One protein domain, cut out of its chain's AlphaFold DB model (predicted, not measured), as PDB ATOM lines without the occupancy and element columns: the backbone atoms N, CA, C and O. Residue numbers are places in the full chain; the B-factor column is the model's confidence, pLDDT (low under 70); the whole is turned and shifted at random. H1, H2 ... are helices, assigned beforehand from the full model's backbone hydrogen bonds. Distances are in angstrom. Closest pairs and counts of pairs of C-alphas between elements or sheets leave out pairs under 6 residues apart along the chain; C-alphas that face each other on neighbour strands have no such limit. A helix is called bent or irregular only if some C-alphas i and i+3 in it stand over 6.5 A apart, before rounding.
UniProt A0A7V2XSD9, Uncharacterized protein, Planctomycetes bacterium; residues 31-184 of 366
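This is residues 31 to 184 of the 366 residues of an uncharacterized protein of Planctomycetes bacterium (UniProt A0A7V2XSD9). Four helices, H3, H5, H7 and H6, make the core, touching one another in turn as a ring, with the long H5 and H7 side by side; H1 packs on this core at one end of the longest axis and H8 at the other. The short H2 packs on H1, and H4 lies across H5. The printed part has 154 residues and is all helix, with eight named helices, H1 to H8 in order, and no named strand. It is compact, with a radius of gyration of the C-alphas of 15.5 A and spans of 46 by 34 by 29 A.

H1, residues 32 to 46, touches H2, residues 63 to 66, with residues 40 to 45 alone; their closest C-alphas, of Val 41 and Val 65, are 5.7 A apart. H3, residues 72 to 81, touches H1, closest at the C-alphas of Leu 75 and Arg 38, 6.7 A, at a steep tilt of 67 degrees, only just short of about perpendicular. H4 is residues 84 to 90. The hub is H5, residues 101 to 121, which touches four helices. It touches H3 at a steep tilt of 47 degrees, opposite ways, with the closest C-alphas, of Gln 112 and Phe 80, 4.9 A apart. H5 and H1 are about perpendicular, at 78 degrees, and touch, closest at the C-alphas of Leu 111 and Leu 45, 6.3 A. H5 and H4 only just touch, with 3 pairs of C-alphas within 8 A, the closest those of Ile 108 and Tyr 87, 7.7 A. H6, residues 125 to 141, touches H3 with residues 127 to 134 alone, the same way at a shallow tilt of 4 degrees; the closest C-alphas, of Val 127 and Arg 74, are 6.8 A apart. H7, residues 150 to 165, forms a helical hairpin with H6 at a shallow tilt of 33 degrees, only just short of steep, closest at the C-alphas of Ala 159 and Leu 135, 6.3 A. H7 touches H5 the same way at a shallow tilt of 16 degrees, with the C-alphas of Ala 162 and Gly 120 3.8 A apart. H8, residues 170 to 182, touches H7 at a steep tilt of 48 degrees, opposite ways, closest at the C-alphas of Phe 172 and Ala 160, 4.8 A. Every O i to N i+4 pair is within hydrogen-bond range in H1, H3, H7 and H8, against 16 of 17 in H5, 11 of 13 in H6 and 1 of 3 in H4, where 3 of 4 O i to N i+3 pairs are; H2 is too short for an i+4 pair.

H1 begins at C-alpha 32 (249.891, 260.384, 239.051) and is 21.0 A long. H5, 30.6 A, begins at C-alpha 101 (225.646, 274.274, 245.887). H6 is 25.2 A, H7 23.3 A and H8 18.3 A, ending at C-alpha 182 (202.872, 251.902, 230.599). H4 and H6 are irregular: C-alphas 85 and 88 are 7.5 A apart, and C-alphas 126 and 129 7.3 A.

The two C-alphas farthest apart, of Pro 32 and Ala 184, are 52.6 A apart. The printed part has no cut. The link from H1 to H2, residues 47 to 62, is long. The mean pLDDT of the printed part is 88.1; residues 85 and 88 to 97 are under 70.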
ATOM      1  N   ASP A  31     247.646 256.697 241.247       83.75
ATOM      2  CA  ASP A  31     248.930 256.992 240.628       83.75
ATOM      3  C   ASP A  31     248.835 258.305 239.819       83.75
ATOM      4  O   ASP A  31     247.770 258.619 239.270       83.75
ATOM      5  N   PRO A  32     249.930 259.082 239.709       85.38
ATOM      6  CA  PRO A  32     249.891 260.384 239.051       85.38
ATOM      7  C   PRO A  32     249.362 260.354 237.610       85.38
ATOM      8  O   PRO A  32     248.709 261.302 237.187       85.38
ATOM      9  N   ALA A  33     249.612 259.286 236.846       84.94
ATOM     10  CA  ALA A  33     249.144 259.194 235.467       84.94
ATOM     11  C   ALA A  33     247.630 258.949 235.399       84.94
ATOM     12  O   ALA A  33     246.951 259.568 234.577       84.94
ATOM     13  N   THR A  34     247.087 258.105 236.282       85.50
ATOM     14  CA  THR A  34     245.633 257.908 236.400       85.50
ATOM     15  C   THR A  34     244.937 259.191 236.857       85.50
ATOM     16  O   THR A  34     243.905 259.556 236.290       85.50
ATOM     17  N   PHE A  35     245.535 259.928 237.797       86.00
ATOM     18  CA  PHE A  35     245.029 261.227 238.245       86.00
ATOM     19  C   PHE A  35     244.960 262.256 237.102       86.00
ATOM     20  O   PHE A  35     243.915 262.872 236.879       86.00
ATOM     21  N   GLU A  36     246.038 262.420 236.328       89.38
ATOM     22  CA  GLU A  36     246.045 263.353 235.191       89.38
ATOM     23  C   GLU A  36     245.051 262.947 234.097       89.38
ATOM     24  O   GLU A  36     244.350 263.801 233.543       89.38
ATOM     25  N   LEU A  37     244.933 261.647 233.806       91.50
ATOM     26  CA  LEU A  37     243.957 261.150 232.838       91.50
ATOM     27  C   LEU A  37     242.521 261.423 233.302       91.50
ATOM     28  O   LEU A  37     241.700 261.877 232.502       91.50
ATOM     29  N   ARG A  38     242.219 261.199 234.587       90.31
ATOM     30  CA  ARG A  38     240.915 261.515 235.180       90.31
ATOM     31  C   ARG A  38     240.579 262.993 235.010       90.31
ATOM     32  O   ARG A  38     239.530 263.296 234.443       90.31
ATOM     33  N   ARG A  39     241.486 263.908 235.375       89.12
ATOM     34  CA  ARG A  39     241.273 265.356 235.177       89.12
ATOM     35  C   ARG A  39     241.037 265.722 233.714       89.12
ATOM     36  O   ARG A  39     240.179 266.551 233.416       89.12
ATOM     37  N   ALA A  40     241.767 265.103 232.785       92.75
ATOM     38  CA  ALA A  40     241.582 265.343 231.358       92.75
ATOM     39  C   ALA A  40     240.199 264.875 230.861       92.75
ATOM     40  O   ALA A  40     239.541 265.603 230.108       92.75
ATOM     41  N   VAL A  41     239.737 263.700 231.309       93.94
ATOM     42  CA  VAL A  41     238.397 263.168 231.007       93.94
ATOM     43  C   VAL A  41     237.315 264.081 231.583       93.94
ATOM     44  O   VAL A  41     236.420 264.502 230.853       93.94
ATOM     45  N   GLU A  42     237.417 264.439 232.861       90.88
ATOM     46  CA  GLU A  42     236.470 265.322 233.549       90.88
ATOM     47  C   GLU A  42     236.377 266.695 232.865       90.88
ATOM     48  O   GLU A  42     235.278 267.180 232.581       90.88
ATOM     49  N   ALA A  43     237.515 267.293 232.499       90.19
ATOM     50  CA  ALA A  43     237.552 268.551 231.761       90.19
ATOM     51  C   ALA A  43     236.909 268.435 230.367       90.19
ATOM     52  O   ALA A  43     236.227 269.362 229.923       90.19
ATOM     53  N   ALA A  44     237.115 267.319 229.661       93.81
ATOM     54  CA  ALA A  44     236.505 267.072 228.356       93.81
ATOM     55  C   ALA A  44     234.983 266.875 228.447       93.81
ATOM     56  O   ALA A  44     234.244 267.450 227.644       93.81
ATOM     57  N   LEU A  45     234.500 266.155 229.463       93.50
ATOM     58  CA  LEU A  45     233.069 266.030 229.747       93.50
ATOM     59  C   LEU A  45     232.457 267.387 230.116       93.50
ATOM     60  O   LEU A  45     231.421 267.757 229.570       93.50
ATOM     61  N   ASN A  46     233.124 268.180 230.958       90.12
ATOM     62  CA  ASN A  46     232.631 269.499 231.355       90.12
ATOM     63  C   ASN A  46     232.500 270.460 230.162       90.12
ATOM     64  O   ASN A  46     231.552 271.240 230.091       90.12
ATOM     65  N   ARG A  47     233.386 270.361 229.158       90.56
ATOM     66  CA  ARG A  47     233.247 271.135 227.910       90.56
ATOM     67  C   ARG A  47     231.963 270.814 227.150       90.56
ATOM     68  O   ARG A  47     231.544 271.656 226.360       90.56
ATOM     69  N   CYS A  48     231.328 269.664 227.369       90.12
ATOM     70  CA  CYS A  48     230.050 269.315 226.743       90.12
ATOM     71  C   CYS A  48     228.846 270.040 227.370       90.12
ATOM     72  O   CYS A  48     227.753 269.976 226.808       90.12
ATOM     73  N   ILE A  49     229.040 270.744 228.488       88.31
ATOM     74  CA  ILE A  49     227.997 271.474 229.211       88.31
ATOM     75  C   ILE A  49     227.995 272.942 228.759       88.31
ATOM     76  O   ILE A  49     229.038 273.583 228.604       88.31
ATOM     77  N   GLY A  50     226.809 273.477 228.473       82.44
ATOM     78  CA  GLY A  50     226.605 274.879 228.125       82.44
ATOM     79  C   GLY A  50     226.669 275.810 229.348       82.44
ATOM     80  O   GLY A  50     226.491 275.357 230.475       82.44
ATOM     81  N   PRO A  51     226.846 277.132 229.154       76.25
ATOM     82  CA  PRO A  51     226.948 278.098 230.258       76.25
ATOM     83  C   PRO A  51     225.739 278.134 231.206       76.25
ATOM     84  O   PRO A  51     225.881 278.518 232.358       76.25
ATOM     85  N   GLY A  52     224.552 277.750 230.724       74.31
ATOM     86  CA  GLY A  52     223.328 277.631 231.526       74.31
ATOM     87  C   GLY A  52     223.119 276.250 232.152       74.31
ATOM     88  O   GLY A  52     221.995 275.934 232.515       74.31
ATOM     89  N   GLN A  53     224.165 275.418 232.208       80.75
ATOM     90  CA  GLN A  53     224.083 273.995 232.551       80.75
ATOM     91  C   GLN A  53     223.163 273.184 231.630       80.75
ATOM     92  O   GLN A  53     222.633 272.157 232.028       80.75
ATOM     93  N   SER A  54     222.984 273.627 230.386       80.62
ATOM     94  CA  SER A  54     222.254 272.870 229.368       80.62
ATOM     95  C   SER A  54     223.172 271.905 228.642       80.62
ATOM     96  O   SER A  54     224.336 272.213 228.373       80.62
ATOM     97  N   TRP A  55     222.641 270.738 228.311       84.31
ATOM     98  CA  TRP A  55     223.343 269.693 227.584       84.31
ATOM     99  C   TRP A  55     222.359 268.929 226.696       84.31
ATOM    100  O   TRP A  55     221.142 269.037 226.840       84.31
ATOM    101  N   GLY A  56     222.899 268.120 225.797       80.31
ATOM    102  CA  GLY A  56     222.141 267.263 224.894       80.31
ATOM    103  C   GLY A  56     223.049 266.193 224.308       80.31
ATOM    104  O   GLY A  56     224.178 266.033 224.770       80.31
ATOM    105  N   HIS A  57     222.555 265.462 223.317       80.56
ATOM    106  CA  HIS A  57     223.302 264.415 222.626       80.56
ATOM    107  C   HIS A  57     223.456 264.796 221.160       80.56
ATOM    108  O   HIS A  57     222.478 265.205 220.552       80.56
ATOM    109  N   TYR A  58     224.659 264.664 220.608       80.31
ATOM    110  CA  TYR A  58     224.914 264.920 219.191       80.31
ATOM    111  C   TYR A  58     226.097 264.099 218.678       80.31
ATOM    112  O   TYR A  58     226.955 263.642 219.440       80.31
ATOM    113  N   GLU A  59     226.182 263.942 217.359       77.75
ATOM    114  CA  GLU A  59     227.224 263.135 216.730       77.75
ATOM    115  C   GLU A  59     228.637 263.691 216.994       77.75
ATOM    116  O   GLU A  59     228.951 264.868 216.773       77.75
ATOM    117  N   GLY A  60     229.530 262.819 217.469       84.06
ATOM    118  CA  GLY A  60     230.919 263.168 217.769       84.06
ATOM    119  C   GLY A  60     231.115 263.982 219.050       84.06
ATOM    120  O   GLY A  60     232.218 264.483 219.264       84.06
ATOM    121  N   GLN A  61     230.092 264.097 219.906       89.50
ATOM    122  CA  GLN A  61     230.152 264.801 221.194       89.50
ATOM    123  C   GLN A  61     231.356 264.415 222.054       89.50
ATOM    124  O   GLN A  61     231.982 265.279 222.660       89.50
ATOM    125  N   PHE A  62     231.719 263.133 222.064       94.75
ATOM    126  CA  PHE A  62     232.763 262.603 222.938       94.75
ATOM    127  C   PHE A  62     234.111 262.403 222.238       94.75
ATOM    128  O   PHE A  62     234.980 261.734 222.787       94.75
ATOM    129  N   ARG A  63     234.330 262.985 221.047       93.62
ATOM    130  CA  ARG A  63     235.585 262.810 220.288       93.62
ATOM    131  C   ARG A  63     236.825 263.146 221.124       93.62
ATOM    132  O   ARG A  63     237.771 262.367 221.126       93.62
ATOM    133  N   ASP A  64     236.794 264.262 221.852       94.81
ATOM    134  CA  ASP A  64     237.892 264.680 222.732       94.81
ATOM    135  C   ASP A  64     238.134 263.682 223.867       94.81
ATOM    136  O   ASP A  64     239.278 263.406 224.201       94.81
ATOM    137  N   VAL A  65     237.061 263.134 224.450       96.44
ATOM    138  CA  VAL A  65     237.136 262.153 225.542       96.44
ATOM    139  C   VAL A  65     237.774 260.861 225.037       96.44
ATOM    140  O   VAL A  65     238.704 260.347 225.650       96.44
ATOM    141  N   LEU A  66     237.315 260.359 223.889       95.19
ATOM    142  CA  LEU A  66     237.814 259.121 223.289       95.19
ATOM    143  C   LEU A  66     239.277 259.239 222.825       95.19
ATOM    144  O   LEU A  66     240.013 258.255 222.851       95.19
ATOM    145  N   ALA A  67     239.719 260.441 222.442       96.31
ATOM    146  CA  ALA A  67     241.097 260.705 222.027       96.31
ATOM    147  C   ALA A  67     242.124 260.619 223.175       96.31
ATOM    148  O   ALA A  67     243.321 260.545 222.902       96.31
ATOM    149  N   LEU A  68     241.684 260.595 224.442       96.00
ATOM    150  CA  LEU A  68     242.568 260.505 225.614       96.00
ATOM    151  C   LEU A  68     243.162 259.100 225.830       96.00
ATOM    152  O   LEU A  68     244.076 258.938 226.637       96.00
ATOM    153  N   GLY A  69     242.696 258.089 225.088       94.00
ATOM    154  CA  GLY A  69     243.360 256.790 224.980       94.00
ATOM    155  C   GLY A  69     242.712 255.641 225.770       94.00
ATOM    156  O   GLY A  69     241.589 255.749 226.258       94.00
ATOM    157  N   PRO A  70     243.400 254.491 225.885       91.25
ATOM    158  CA  PRO A  70     242.791 253.220 226.294       91.25
ATOM    159  C   PRO A  70     242.387 253.133 227.774       91.25
ATOM    160  O   PRO A  70     241.644 252.232 228.142       91.25
ATOM    161  N   GLY A  71     242.844 254.047 228.638       92.38
ATOM    162  CA  GLY A  71     242.411 254.098 230.044       92.38
ATOM    163  C   GLY A  71     241.010 254.697 230.243       92.38
ATOM    164  O   GLY A  71     240.404 254.532 231.301       92.38
ATOM    165  N   VAL A  72     240.477 255.369 229.219       96.19
ATOM    166  CA  VAL A  72     239.216 256.121 229.274       96.19
ATOM    167  C   VAL A  72     237.998 255.260 229.633       96.19
ATOM    168  O   VAL A  72     237.245 255.686 230.509       96.19
ATOM    169  N   PRO A  73     237.768 254.060 229.056       96.69
ATOM    170  CA  PRO A  73     236.540 253.303 229.316       96.69
ATOM    171  C   PRO A  73     236.346 252.942 230.793       96.69
ATOM    172  O   PRO A  73     235.252 253.104 231.332       96.69
ATOM    173  N   ARG A  74     237.413 252.532 231.491       94.56
ATOM    174  CA  ARG A  74     237.342 252.225 232.930       94.56
ATOM    175  C   ARG A  74     237.084 253.464 233.784       94.56
ATOM    176  O   ARG A  74     236.318 253.388 234.743       94.56
ATOM    177  N   LEU A  75     237.672 254.605 233.425       93.75
ATOM    178  CA  LEU A  75     237.410 255.870 234.117       93.75
ATOM    179  C   LEU A  75     235.972 256.343 233.905       93.75
ATOM    180  O   LEU A  75     235.318 256.731 234.868       93.75
ATOM    181  N   LEU A  76     235.447 256.252 232.681       96.75
ATOM    182  CA  LEU A  76     234.054 256.581 232.378       96.75
ATOM    183  C   LEU A  76     233.079 255.667 233.124       96.75
ATOM    184  O   LEU A  76     232.102 256.155 233.685       96.75
ATOM    185  N   LEU A  77     233.363 254.364 233.197       96.31
ATOM    186  CA  LEU A  77     232.586 253.427 234.005       96.31
ATOM    187  C   LEU A  77     232.593 253.829 235.487       96.31
ATOM    188  O   LEU A  77     231.532 253.860 236.113       96.31
ATOM    189  N   ARG A  78     233.757 254.191 236.044       92.50
ATOM    190  CA  ARG A  78     233.869 254.663 237.433       92.50
ATOM    191  C   ARG A  78     233.061 255.944 237.640       92.50
ATOM    192  O   ARG A  78     232.215 255.986 238.530       92.50
ATOM    193  N   LEU A  79     233.256 256.952 236.791       92.19
ATOM    194  CA  LEU A  79     232.517 258.219 236.819       92.19
ATOM    195  C   LEU A  79     231.007 258.004 236.705       92.19
ATOM    196  O   LEU A  79     230.245 258.663 237.398       92.19
ATOM    197  N   PHE A  80     230.555 257.079 235.864       95.06
ATOM    198  CA  PHE A  80     229.133 256.830 235.663       95.06
ATOM    199  C   PHE A  80     228.493 256.077 236.836       95.06
ATOM    200  O   PHE A  80     227.387 256.407 237.260       95.06
ATOM    201  N   THR A  81     229.185 255.081 237.386       93.12
ATOM    202  CA  THR A  81     228.627 254.174 238.406       93.12
ATOM    203  C   THR A  81     228.860 254.635 239.846       93.12
ATOM    204  O   THR A  81     228.299 254.041 240.770       93.12
ATOM    205  N   THR A  82     229.635 255.708 240.052       89.00
ATOM    206  CA  THR A  82     229.879 256.288 241.381       89.00
ATOM    207  C   THR A  82     228.558 256.745 242.022       89.00
ATOM    208  O   THR A  82     227.843 257.564 241.438       89.00
ATOM    209  N   PRO A  83     228.212 256.269 243.233       83.19
ATOM    210  CA  PRO A  83     227.039 256.751 243.948       83.19
ATOM    211  C   PRO A  83     227.093 258.263 244.190       83.19
ATOM    212  O   PRO A  83     228.105 258.788 244.652       83.19
ATOM    213  N   HIS A  84     225.972 258.951 243.961       74.50
ATOM    214  CA  HIS A  84     225.877 260.410 244.092       74.50
ATOM    215  C   HIS A  84     226.394 260.936 245.445       74.50
ATOM    216  O   HIS A  84     227.108 261.931 245.501       74.50
ATOM    217  N   ALA A  85     226.102 260.217 246.537       69.81
ATOM    218  CA  ALA A  85     226.498 260.592 247.897       69.81
ATOM    219  C   ALA A  85     228.019 260.703 248.112       69.81
ATOM    220  O   ALA A  85     228.445 261.393 249.035       69.81
ATOM    221  N   ILE A  86     228.827 260.036 247.283       72.44
ATOM    222  CA  ILE A  86     230.294 260.094 247.358       72.44
ATOM    223  C   ILE A  86     230.923 260.775 246.137       72.44
ATOM    224  O   ILE A  86     232.140 260.910 246.070       72.44
ATOM    225  N   TYR A  87     230.110 261.244 245.187       72.88
ATOM    226  CA  TYR A  87     230.582 261.768 243.908       72.88
ATOM    227  C   TYR A  87     231.490 262.987 244.072       72.88
ATOM    228  O   TYR A  87     232.576 263.029 243.504       72.88
ATOM    229  N   ALA A  88     231.079 263.936 244.915       63.94
ATOM    230  CA  ALA A  88     231.844 265.149 245.210       63.94
ATOM    231  C   ALA A  88     233.148 264.888 245.990       63.94
ATOM    232  O   ALA A  88     233.988 265.774 246.076       63.94
ATOM    233  N   PHE A  89     233.313 263.696 246.572       58.66
ATOM    234  CA  PHE A  89     234.534 263.298 247.279       58.66
ATOM    235  C   PHE A  89     235.461 262.448 246.404       58.66
ATOM    236  O   PHE A  89     236.667 262.425 246.629       58.66
ATOM    237  N   ALA A  90     234.897 261.733 245.428       58.50
ATOM    238  CA  ALA A  90     235.632 260.839 244.542       58.50
ATOM    239  C   ALA A  90     236.191 261.546 243.295       58.50
ATOM    240  O   ALA A  90     237.161 261.057 242.719       58.50
ATOM    241  N   HIS A  91     235.602 262.678 242.889       66.00
ATOM    242  CA  HIS A  91     235.882 263.351 241.614       66.00
ATOM    243  C   HIS A  91     236.192 264.841 241.810       66.00
ATOM    244  O   HIS A  91     235.541 265.499 242.619       66.00
ATOM    245  N   ASP A  92     237.191 265.364 241.090       63.06
ATOM    246  CA  ASP A  92     237.751 266.711 241.300       63.06
ATOM    247  C   ASP A  92     237.330 267.662 240.171       63.06
ATOM    248  O   ASP A  92     238.102 268.026 239.282       63.06
ATOM    249  N   PHE A  93     236.063 268.080 240.205       64.62
ATOM    250  CA  PHE A  93     235.584 269.114 239.295       64.62
ATOM    251  C   PHE A  93     235.914 270.488 239.868       64.62
ATOM    252  O   PHE A  93     235.345 270.887 240.885       64.62
ATOM    253  N   ALA A  94     236.786 271.229 239.180       55.47
ATOM    254  CA  ALA A  94     237.096 272.610 239.532       55.47
ATOM    255  C   ALA A  94     235.811 273.436 239.730       55.47
ATOM    256  O   ALA A  94     234.905 273.407 238.889       55.47
ATOM    257  N   ASP A  95     235.747 274.185 240.833       62.38
ATOM    258  CA  ASP A  95     234.637 275.093 241.108       62.38
ATOM    259  C   ASP A  95     234.474 276.092 239.958       62.38
ATOM    260  O   ASP A  95     235.431 276.760 239.551       62.38
ATOM    261  N   THR A  96     233.249 276.235 239.445       66.50
ATOM    262  CA  THR A  96     232.964 277.348 238.538       66.50
ATOM    263  C   THR A  96     232.771 278.608 239.380       66.50
ATOM    264  O   THR A  96     231.987 278.591 240.332       66.50
ATOM    265  N   PRO A  97     233.471 279.718 239.076       69.06
ATOM    266  CA  PRO A  97     233.340 280.940 239.857       69.06
ATOM    267  C   PRO A  97     231.883 281.408 239.952       69.06
ATOM    268  O   PRO A  97     231.229 281.633 238.935       69.06
ATOM    269  N   GLY A  98     231.393 281.584 241.182       70.94
ATOM    270  CA  GLY A  98     230.030 282.049 241.454       70.94
ATOM    271  C   GLY A  98     228.951 280.963 241.445       70.94
ATOM    272  O   GLY A  98     227.787 281.310 241.608       70.94
ATOM    273  N   GLU A  99     229.327 279.694 241.285       79.44
ATOM    274  CA  GLU A  99     228.406 278.558 241.319       79.44
ATOM    275  C   GLU A  99     227.949 278.230 242.747       79.44
ATOM    276  O   GLU A  99     228.767 278.051 243.660       79.44
ATOM    277  N   ASP A 100     226.635 278.130 242.940       82.94
ATOM    278  CA  ASP A 100     226.066 277.715 244.220       82.94
ATOM    279  C   ASP A 100     226.031 276.179 244.395       82.94
ATOM    280  O   ASP A 100     226.378 275.400 243.507       82.94
ATOM    281  N   ALA A 101     225.661 275.708 245.590       80.50
ATOM    282  CA  ALA A 101     225.646 274.274 245.887       80.50
ATOM    283  C   ALA A 101     224.640 273.484 245.029       80.50
ATOM    284  O   ALA A 101     224.919 272.341 244.678       80.50
ATOM    285  N   VAL A 102     223.502 274.092 244.683       81.44
ATOM    286  CA  VAL A 102     222.449 273.464 243.874       81.44
ATOM    287  C   VAL A 102     222.893 273.373 242.420       81.44
ATOM    288  O   VAL A 102     222.729 272.336 241.782       81.44
ATOM    289  N   GLU A 103     223.496 274.442 241.904       82.19
ATOM    290  CA  GLU A 103     224.106 274.466 240.578       82.19
ATOM    291  C   GLU A 103     225.225 273.420 240.478       82.19
ATOM    292  O   GLU A 103     225.252 272.644 239.520       82.19
ATOM    293  N   ARG A 104     226.095 273.312 241.490       82.88
ATOM    294  CA  ARG A 104     227.153 272.289 241.523       82.88
ATOM    295  C   ARG A 104     226.578 270.870 241.503       82.88
ATOM    296  O   ARG A 104     227.056 270.029 240.742       82.88
ATOM    297  N   GLU A 105     225.560 270.602 242.321       82.31
ATOM    298  CA  GLU A 105     224.883 269.299 242.372       82.31
ATOM    299  C   GLU A 105     224.259 268.943 241.018       82.31
ATOM    300  O   GLU A 105     224.466 267.849 240.494       82.31
ATOM    301  N   HIS A 106     223.567 269.894 240.391       84.19
ATOM    302  CA  HIS A 106     222.994 269.688 239.069       84.19
ATOM    303  C   HIS A 106     224.073 269.403 238.016       84.19
ATOM    304  O   HIS A 106     223.936 268.451 237.246       84.19
ATOM    305  N   ARG A 107     225.191 270.141 238.022       86.19
ATOM    306  CA  ARG A 107     226.312 269.880 237.107       86.19
ATOM    307  C   ARG A 107     226.898 268.481 237.287       86.19
ATOM    308  O   ARG A 107     227.196 267.823 236.292       86.19
ATOM    309  N   ILE A 108     227.039 268.011 238.525       85.88
ATOM    310  CA  ILE A 108     227.518 266.655 238.828       85.88
ATOM    311  C   ILE A 108     226.625 265.593 238.174       85.88
ATOM    312  O   ILE A 108     227.134 264.670 237.538       85.88
ATOM    313  N   LEU A 109     225.302 265.750 238.254       86.44
ATOM    314  CA  LEU A 109     224.360 264.825 237.615       86.44
ATOM    315  C   LEU A 109     224.516 264.799 236.090       86.44
ATOM    316  O   LEU A 109     224.456 263.731 235.472       86.44
ATOM    317  N   ILE A 110     224.765 265.962 235.483       89.62
ATOM    318  CA  ILE A 110     225.029 266.074 234.045       89.62
ATOM    319  C   ILE A 110     226.317 265.338 233.681       89.62
ATOM    320  O   ILE A 110     226.320 264.536 232.750       89.62
ATOM    321  N   LEU A 111     227.398 265.569 234.426       90.81
ATOM    322  CA  LEU A 111     228.697 264.928 234.205       90.81
ATOM    323  C   LEU A 111     228.608 263.408 234.332       90.81
ATOM    324  O   LEU A 111     229.110 262.692 233.464       90.81
ATOM    325  N   GLN A 112     227.907 262.917 235.355       91.38
ATOM    326  CA  GLN A 112     227.660 261.493 235.537       91.38
ATOM    327  C   GLN A 112     226.951 260.906 234.315       91.38
ATOM    328  O   GLN A 112     227.389 259.897 233.766       91.38
ATOM    329  N   ARG A 113     225.896 261.566 233.828       91.12
ATOM    330  CA  ARG A 113     225.178 261.132 232.626       91.12
ATOM    331  C   ARG A 113     226.060 261.153 231.376       91.12
ATOM    332  O   ARG A 113     226.080 260.168 230.643       91.12
ATOM    333  N   LEU A 114     226.807 262.234 231.156       94.50
ATOM    334  CA  LEU A 114     227.729 262.359 230.025       94.50
ATOM    335  C   LEU A 114     228.805 261.267 230.049       94.50
ATOM    336  O   LEU A 114     229.170 260.768 228.990       94.50
ATOM    337  N   ALA A 115     229.273 260.854 231.230       95.88
ATOM    338  CA  ALA A 115     230.219 259.751 231.353       95.88
ATOM    339  C   ALA A 115     229.619 258.420 230.866       95.88
ATOM    340  O   ALA A 115     230.280 257.681 230.139       95.88
ATOM    341  N   GLY A 116     228.358 258.136 231.209       95.81
ATOM    342  CA  GLY A 116     227.650 256.949 230.723       95.81
ATOM    343  C   GLY A 116     227.382 256.984 229.215       95.81
ATOM    344  O   GLY A 116     227.575 255.980 228.533       95.81
ATOM    345  N   ASP A 117     227.003 258.145 228.675       94.31
ATOM    346  CA  ASP A 117     226.837 258.330 227.227       94.31
ATOM    347  C   ASP A 117     228.167 258.137 226.478       94.31
ATOM    348  O   ASP A 117     228.223 257.399 225.492       94.31
ATOM    349  N   ALA A 118     229.257 258.725 226.983       96.31
ATOM    350  CA  ALA A 118     230.598 258.556 226.432       96.31
ATOM    351  C   ALA A 118     231.076 257.099 226.504       96.31
ATOM    352  O   ALA A 118     231.718 256.623 225.570       96.31
ATOM    353  N   LEU A 119     230.742 256.380 227.583       96.94
ATOM    354  CA  LEU A 119     231.114 254.978 227.779       96.94
ATOM    355  C   LEU A 119     230.587 254.095 226.643       96.94
ATOM    356  O   LEU A 119     231.335 253.274 226.115       96.94
ATOM    357  N   GLY A 120     229.334 254.303 226.223       94.62
ATOM    358  CA  GLY A 120     228.741 253.588 225.090       94.62
ATOM    359  C   GLY A 120     229.480 253.823 223.766       94.62
ATOM    360  O   GLY A 120     229.604 252.905 222.959       94.62
ATOM    361  N   GLU A 121     230.034 255.022 223.562       94.06
ATOM    362  CA  GLU A 121     230.799 255.366 222.352       94.06
ATOM    363  C   GLU A 121     232.216 254.785 222.330       94.06
ATOM    364  O   GLU A 121     232.828 254.705 221.263       94.06
ATOM    365  N   THR A 122     232.753 254.349 223.476       94.31
ATOM    366  CA  THR A 122     234.091 253.733 223.525       94.31
ATOM    367  C   THR A 122     234.167 252.434 222.731       94.31
ATOM    368  O   THR A 122     235.241 252.074 222.250       94.31
ATOM    369  N   ARG A 123     233.036 251.719 222.609       88.50
ATOM    370  CA  ARG A 123     232.943 250.361 222.045       88.50
ATOM    371  C   ARG A 123     233.851 249.335 222.742       88.50
ATOM    372  O   ARG A 123     234.058 248.242 222.216       88.50
ATOM    373  N   ASP A 124     234.362 249.654 223.932       95.00
ATOM    374  CA  ASP A 124     235.180 248.747 224.728       95.00
ATOM    375  C   ASP A 124     234.279 247.758 225.473       95.00
ATOM    376  O   ASP A 124     233.624 248.083 226.461       95.00
ATOM    377  N   ARG A 125     234.249 246.514 224.995       96.56
ATOM    378  CA  ARG A 125     233.405 245.452 225.559       96.56
ATOM    379  C   ARG A 125     233.866 244.973 226.940       96.56
ATOM    380  O   ARG A 125     233.116 244.252 227.594       96.56
ATOM    381  N   SER A 126     235.058 245.356 227.407       96.19
ATOM    382  CA  SER A 126     235.571 244.942 228.720       96.19
ATOM    383  C   SER A 126     234.764 245.508 229.892       96.19
ATOM    384  O   SER A 126     234.767 244.914 230.966       96.19
ATOM    385  N   VAL A 127     234.028 246.605 229.682       97.06
ATOM    386  CA  VAL A 127     233.203 247.265 230.712       97.06
ATOM    387  C   VAL A 127     231.795 246.670 230.845       97.06
ATOM    388  O   VAL A 127     231.074 247.011 231.782       97.06
ATOM    389  N   ILE A 128     231.387 245.791 229.917       97.81
ATOM    390  CA  ILE A 128     230.028 245.227 229.862       97.81
ATOM    391  C   ILE A 128     229.626 244.537 231.177       97.81
ATOM    392  O   ILE A 128     228.538 244.848 231.661       97.81
ATOM    393  N   PRO A 129     230.440 243.643 231.783       97.69
ATOM    394  CA  PRO A 129     230.023 242.923 232.987       97.69
ATOM    395  C   PRO A 129     229.681 243.860 234.153       97.69
ATOM    396  O   PRO A 129     228.640 243.708 234.790       97.69
ATOM    397  N   ASP A 130     230.520 244.870 234.385       97.50
ATOM    398  CA  ASP A 130     230.352 245.817 235.488       97.50
ATOM    399  C   ASP A 130     229.190 246.787 235.243       97.50
ATOM    400  O   ASP A 130     228.415 247.086 236.158       97.50
ATOM    401  N   LEU A 131     229.026 247.243 233.997       97.62
ATOM    402  CA  LEU A 131     227.915 248.103 233.594       97.62
ATOM    403  C   LEU A 131     226.567 247.369 233.684       97.62
ATOM    404  O   LEU A 131     225.593 247.937 234.184       97.62
ATOM    405  N   ALA A 132     226.510 246.106 233.253       97.25
ATOM    406  CA  ALA A 132     225.325 245.262 233.384       97.25
ATOM    407  C   ALA A 132     224.988 245.011 234.861       97.25
ATOM    408  O   ALA A 132     223.849 245.221 235.276       97.25
ATOM    409  N   ALA A 133     225.987 244.681 235.687       96.19
ATOM    410  CA  ALA A 133     225.794 244.500 237.123       96.19
ATOM    411  C   ALA A 133     225.294 245.781 237.814       96.19
ATOM    412  O   ALA A 133     224.466 245.718 238.727       96.19
ATOM    413  N   PHE A 134     225.778 246.953 237.394       95.75
ATOM    414  CA  PHE A 134     225.261 248.239 237.859       95.75
ATOM    415  C   PHE A 134     223.790 248.435 237.481       95.75
ATOM    416  O   PHE A 134     222.979 248.782 238.345       95.75
ATOM    417  N   LEU A 135     223.426 248.166 236.228       95.25
ATOM    418  CA  LEU A 135     222.049 248.298 235.766       95.25
ATOM    419  C   LEU A 135     221.102 247.319 236.475       95.25
ATOM    420  O   LEU A 135     220.017 247.718 236.891       95.25
ATOM    421  N   ASP A 136     221.531 246.083 236.712       93.50
ATOM    422  CA  ASP A 136     220.764 245.106 237.488       93.50
ATOM    423  C   ASP A 136     220.505 245.586 238.923       93.50
ATOM    424  O   ASP A 136     219.416 245.381 239.466       93.50
ATOM    425  N   ARG A 137     221.481 246.250 239.564       92.44
ATOM    426  CA  ARG A 137     221.275 246.861 240.891       92.44
ATOM    427  C   ARG A 137     220.248 247.989 240.837       92.44
ATOM    428  O   ARG A 137     219.390 248.057 241.716       92.44
ATOM    429  N   LEU A 138     220.308 248.840 239.809       90.88
ATOM    430  CA  LEU A 138     219.318 249.899 239.600       90.88
ATOM    431  C   LEU A 138     217.910 249.325 239.420       90.88
ATOM    432  O   LEU A 138     216.970 249.806 240.044       90.88
ATOM    433  N   GLU A 139     217.755 248.275 238.617       90.38
ATOM    434  CA  GLU A 139     216.459 247.634 238.373       90.38
ATOM    435  C   GLU A 139     215.914 246.902 239.601       90.38
ATOM    436  O   GLU A 139     214.714 246.941 239.859       90.38
ATOM    437  N   LYS A 140     216.778 246.289 240.417       90.12
ATOM    438  CA  LYS A 140     216.366 245.725 241.712       90.12
ATOM    439  C   LYS A 140     215.865 246.804 242.673       90.12
ATOM    440  O   LYS A 140     214.914 246.563 243.410       90.12
ATOM    441  N   ALA A 141     216.485 247.985 242.658       87.62
ATOM    442  CA  ALA A 141     216.050 249.133 243.452       87.62
ATOM    443  C   ALA A 141     214.806 249.835 242.870       87.62
ATOM    444  O   ALA A 141     214.120 250.559 243.589       87.62
ATOM    445  N   MET A 142     214.503 249.613 241.586       85.06
ATOM    446  CA  MET A 142     213.385 250.213 240.855       85.06
ATOM    447  C   MET A 142     212.587 249.145 240.094       85.06
ATOM    448  O   MET A 142     212.767 248.986 238.881       85.06
ATOM    449  N   PRO A 143     211.655 248.440 240.766       75.25
ATOM    450  CA  PRO A 143     210.920 247.326 240.162       75.25
ATOM    451  C   PRO A 143     210.149 247.707 238.892       75.25
ATOM    452  O   PRO A 143     209.956 246.872 238.008       75.25
ATOM    453  N   ASN A 144     209.720 248.971 238.783       83.38
ATOM    454  CA  ASN A 144     209.129 249.518 237.571       83.38
ATOM    455  C   ASN A 144     209.905 250.754 237.086       83.38
ATOM    456  O   ASN A 144     209.749 251.840 237.652       83.38
ATOM    457  N   PRO A 145     210.677 250.640 235.991       80.75
ATOM    458  CA  PRO A 145     211.375 251.774 235.401       80.75
ATOM    459  C   PRO A 145     210.458 252.938 235.025       80.75
ATOM    460  O   PRO A 145     210.946 254.058 234.972       80.75
ATOM    461  N   ALA A 146     209.166 252.710 234.761       83.31
ATOM    462  CA  ALA A 146     208.204 253.767 234.429       83.31
ATOM    463  C   ALA A 146     207.764 254.617 235.633       83.31
ATOM    464  O   ALA A 146     207.232 255.707 235.438       83.31
ATOM    465  N   ASP A 147     207.985 254.128 236.853       81.56
ATOM    466  CA  ASP A 147     207.688 254.855 238.091       81.56
ATOM    467  C   ASP A 147     208.928 255.563 238.655       81.56
ATOM    468  O   ASP A 147     208.824 256.367 239.580       81.56
ATOM    469  N   ALA A 148     210.106 255.280 238.091       71.75
ATOM    470  CA  ALA A 148     211.353 255.922 238.474       71.75
ATOM    471  C   ALA A 148     211.318 257.416 238.129       71.75
ATOM    472  O   ALA A 148     211.100 257.786 236.978       71.75
ATOM    473  N   GLY A 149     211.585 258.265 239.121       74.75
ATOM    474  CA  GLY A 149     211.760 259.704 238.947       74.75
ATOM    475  C   GLY A 149     213.209 260.137 239.156       74.75
ATOM    476  O   GLY A 149     213.999 259.446 239.802       74.75
ATOM    477  N   GLY A 150     213.552 261.311 238.628       79.81
ATOM    478  CA  GLY A 150     214.841 261.960 238.874       79.81
ATOM    479  C   GLY A 150     216.049 261.133 238.424       79.81
ATOM    480  O   GLY A 150     216.036 260.490 237.377       79.81
ATOM    481  N   VAL A 151     217.104 261.149 239.239       82.31
ATOM    482  CA  VAL A 151     218.441 260.638 238.888       82.31
ATOM    483  C   VAL A 151     218.440 259.156 238.521       82.31
ATOM    484  O   VAL A 151     219.082 258.756 237.553       82.31
ATOM    485  N   GLN A 152     217.703 258.319 239.258       84.62
ATOM    486  CA  GLN A 152     217.731 256.874 239.019       84.62
ATOM    487  C   GLN A 152     217.151 256.513 237.643       84.62
ATOM    488  O   GLN A 152     217.655 255.614 236.968       84.62
ATOM    489  N   GLN A 153     216.129 257.257 237.208       86.88
ATOM    490  CA  GLN A 153     215.538 257.124 235.882       86.88
ATOM    491  C   GLN A 153     216.571 257.366 234.774       86.88
ATOM    492  O   GLN A 153     216.652 256.604 233.805       86.88
ATOM    493  N   ASP A 154     217.352 258.432 234.929       87.62
ATOM    494  CA  ASP A 154     218.323 258.881 233.937       87.62
ATOM    495  C   ASP A 154     219.546 257.965 233.886       87.62
ATOM    496  O   ASP A 154     220.018 257.638 232.792       87.62
ATOM    497  N   LEU A 155     220.011 257.481 235.041       91.75
ATOM    498  CA  LEU A 155     221.059 256.463 235.124       91.75
ATOM    499  C   LEU A 155     220.619 255.158 234.452       91.75
ATOM    500  O   LEU A 155     221.369 254.604 233.653       91.75
ATOM    501  N   HIS A 156     219.388 254.698 234.707       93.69
ATOM    502  CA  HIS A 156     218.843 253.484 234.085       93.69
ATOM    503  C   HIS A 156     218.812 253.595 232.556       93.69
ATOM    504  O   HIS A 156     219.361 252.743 231.858       93.69
ATOM    505  N   ALA A 157     218.240 254.684 232.030       93.31
ATOM    506  CA  ALA A 157     218.165 254.923 230.591       93.31
ATOM    507  C   ALA A 157     219.554 255.023 229.940       93.31
ATOM    508  O   ALA A 157     219.771 254.494 228.851       93.31
ATOM    509  N   THR A 158     220.495 255.692 230.608       95.19
ATOM    510  CA  THR A 158     221.859 255.889 230.099       95.19
ATOM    511  C   THR A 158     222.657 254.591 230.098       95.19
ATOM    512  O   THR A 158     223.279 254.274 229.090       95.19
ATOM    513  N   ALA A 159     222.560 253.784 231.156       96.50
ATOM    514  CA  ALA A 159     223.193 252.468 231.209       96.50
ATOM    515  C   ALA A 159     222.642 251.532 230.123       96.50
ATOM    516  O   ALA A 159     223.408 250.849 229.448       96.50
ATOM    517  N   ALA A 160     221.318 251.530 229.918       96.81
ATOM    518  CA  ALA A 160     220.677 250.706 228.897       96.81
ATOM    519  C   ALA A 160     221.129 251.082 227.474       96.81
ATOM    520  O   ALA A 160     221.393 250.193 226.667       96.81
ATOM    521  N   ILE A 161     221.259 252.379 227.170       95.62
ATOM    522  CA  ILE A 161     221.773 252.855 225.874       95.62
ATOM    523  C   ILE A 161     223.265 252.551 225.719       95.62
ATOM    524  O   ILE A 161     223.690 252.127 224.648       95.62
ATOM    525  N   ALA A 162     224.065 252.728 226.771       96.50
ATOM    526  CA  ALA A 162     225.482 252.395 226.725       96.50
ATOM    527  C   ALA A 162     225.689 250.898 226.435       96.50
ATOM    528  O   ALA A 162     226.444 250.555 225.530       96.50
ATOM    529  N   LEU A 163     224.955 250.010 227.116       97.88
ATOM    530  CA  LEU A 163     224.972 248.568 226.839       97.88
ATOM    531  C   LEU A 163     224.527 248.244 225.411       97.88
ATOM    532  O   LEU A 163     225.186 247.452 224.741       97.88
ATOM    533  N   LEU A 164     223.477 248.899 224.910       96.88
ATOM    534  CA  LEU A 164     223.038 248.748 223.523       96.88
ATOM    535  C   LEU A 164     224.158 249.090 222.529       96.88
ATOM    536  O   LEU A 164     224.453 248.284 221.647       96.88
ATOM    537  N   LYS A 165     224.832 250.233 222.707       94.12
ATOM    538  CA  LYS A 165     225.962 250.663 221.859       94.12
ATOM    539  C   LYS A 165     227.178 249.735 221.967       94.12
ATOM    540  O   LYS A 165     227.929 249.591 221.004       94.12
ATOM    541  N   LEU A 166     227.335 249.056 223.103       96.00
ATOM    542  CA  LEU A 166     228.339 248.012 223.326       96.00
ATOM    543  C   LEU A 166     227.928 246.634 222.763       96.00
ATOM    544  O   LEU A 166     228.747 245.711 222.764       96.00
ATOM    545  N   GLY A 167     226.703 246.490 222.244       95.94
ATOM    546  CA  GLY A 167     226.184 245.273 221.614       95.94
ATOM    547  C   GLY A 167     225.341 244.366 222.519       95.94
ATOM    548  O   GLY A 167     225.153 243.205 222.174       95.94
ATOM    549  N   GLU A 168     224.842 244.870 223.649       97.06
ATOM    550  CA  GLU A 168     223.968 244.160 224.596       97.06
ATOM    551  C   GLU A 168     222.564 244.808 224.637       97.06
ATOM    552  O   GLU A 168     222.279 245.655 225.491       97.06
ATOM    553  N   PRO A 169     221.647 244.444 223.718       96.44
ATOM    554  CA  PRO A 169     220.384 245.167 223.523       96.44
ATOM    555  C   PRO A 169     219.305 244.851 224.569       96.44
ATOM    556  O   PRO A 169     218.330 245.594 224.701       96.44
ATOM    557  N   LEU A 170     219.450 243.758 225.325       95.69
ATOM    558  CA  LEU A 170     218.373 243.177 226.132       95.69
ATOM    559  C   LEU A 170     217.759 244.167 227.137       95.69
ATOM    560  O   LEU A 170     216.533 244.248 227.275       95.69
ATOM    561  N   HIS A 171     218.599 244.936 227.834       94.75
ATOM    562  CA  HIS A 171     218.141 245.917 228.819       94.75
ATOM    563  C   HIS A 171     217.374 247.071 228.164       94.75
ATOM    564  O   HIS A 171     216.322 247.484 228.661       94.75
ATOM    565  N   PHE A 172     217.869 247.561 227.026       96.62
ATOM    566  CA  PHE A 172     217.216 248.614 226.258       96.62
ATOM    567  C   PHE A 172     215.856 248.159 225.725       96.62
ATOM    568  O   PHE A 172     214.849 248.839 225.927       96.62
ATOM    569  N   GLU A 173     215.787 246.972 225.122       96.00
ATOM    570  CA  GLU A 173     214.534 246.409 224.615       96.00
ATOM    571  C   GLU A 173     213.494 246.228 225.724       96.00
ATOM    572  O   GLU A 173     212.310 246.535 225.535       96.00
ATOM    573  N   ARG A 174     213.921 245.762 226.905       94.88
ATOM    574  CA  ARG A 174     213.046 245.635 228.076       94.88
ATOM    575  C   ARG A 174     212.539 246.995 228.547       94.88
ATOM    576  O   ARG A 174     211.347 247.116 228.842       94.88
ATOM    577  N   LEU A 175     213.400 248.013 228.592       95.31
ATOM    578  CA  LEU A 175     213.008 249.375 228.952       95.31
ATOM    579  C   LEU A 175     211.978 249.938 227.965       95.31
ATOM    580  O   LEU A 175     210.908 250.377 228.384       95.31
ATOM    581  N   VAL A 176     212.257 249.858 226.661       95.94
ATOM    582  CA  VAL A 176     211.344 250.297 225.596       95.94
ATOM    583  C   VAL A 176     210.002 249.572 225.697       95.94
ATOM    584  O   VAL A 176     208.950 250.209 225.632       95.94
ATOM    585  N   ARG A 177     210.008 248.249 225.907       95.44
ATOM    586  CA  ARG A 177     208.785 247.447 226.076       95.44
ATOM    587  C   ARG A 177     207.967 247.905 227.283       95.44
ATOM    588  O   ARG A 177     206.751 248.044 227.165       95.44
ATOM    589  N   THR A 178     208.621 248.156 228.415       94.88
ATOM    590  CA  THR A 178     207.967 248.661 229.627       94.88
ATOM    591  C   THR A 178     207.358 250.036 229.386       94.88
ATOM    592  O   THR A 178     206.157 250.193 229.573       94.88
ATOM    593  N   LEU A 179     208.124 251.009 228.881       95.31
ATOM    594  CA  LEU A 179     207.611 252.361 228.633       95.31
ATOM    595  C   LEU A 179     206.442 252.366 227.643       95.31
ATOM    596  O   LEU A 179     205.444 253.038 227.880       95.31
ATOM    597  N   ARG A 180     206.518 251.565 226.572       95.50
ATOM    598  CA  ARG A 180     205.414 251.415 225.612       95.50
ATOM    599  C   ARG A 180     204.144 250.885 226.269       95.50
ATOM    600  O   ARG A 180     203.071 251.426 226.021       95.50
ATOM    601  N   ARG A 181     204.260 249.842 227.096       95.19
ATOM    602  CA  ARG A 181     203.120 249.264 227.816       95.19
ATOM    603  C   ARG A 181     202.500 250.288 228.766       95.19
ATOM    604  O   ARG A 181     201.293 250.497 228.724       95.19
ATOM    605  N   GLU A 182     203.322 250.949 229.574       94.69
ATOM    606  CA  GLU A 182     202.872 251.902 230.599       94.69
ATOM    607  C   GLU A 182     202.285 253.188 229.998       94.69
ATOM    608  O   GLU A 182     201.367 253.776 230.567       94.69
ATOM    609  N   ALA A 183     202.763 253.601 228.820       94.75
ATOM    610  CA  ALA A 183     202.216 254.723 228.060       94.75
ATOM    611  C   ALA A 183     201.015 254.346 227.167       94.75
ATOM    612  O   ALA A 183     200.491 255.212 226.467       94.75
ATOM    613  N   ALA A 184     200.572 253.080 227.173       95.25
ATOM    614  CA  ALA A 184     199.514 252.557 226.300       95.25
ATOM    615  C   ALA A 184     199.775 252.808 224.796       95.25
ATOM    616  O   ALA A 184     198.874 253.171 224.035       95.25
TER     617      ALA A 184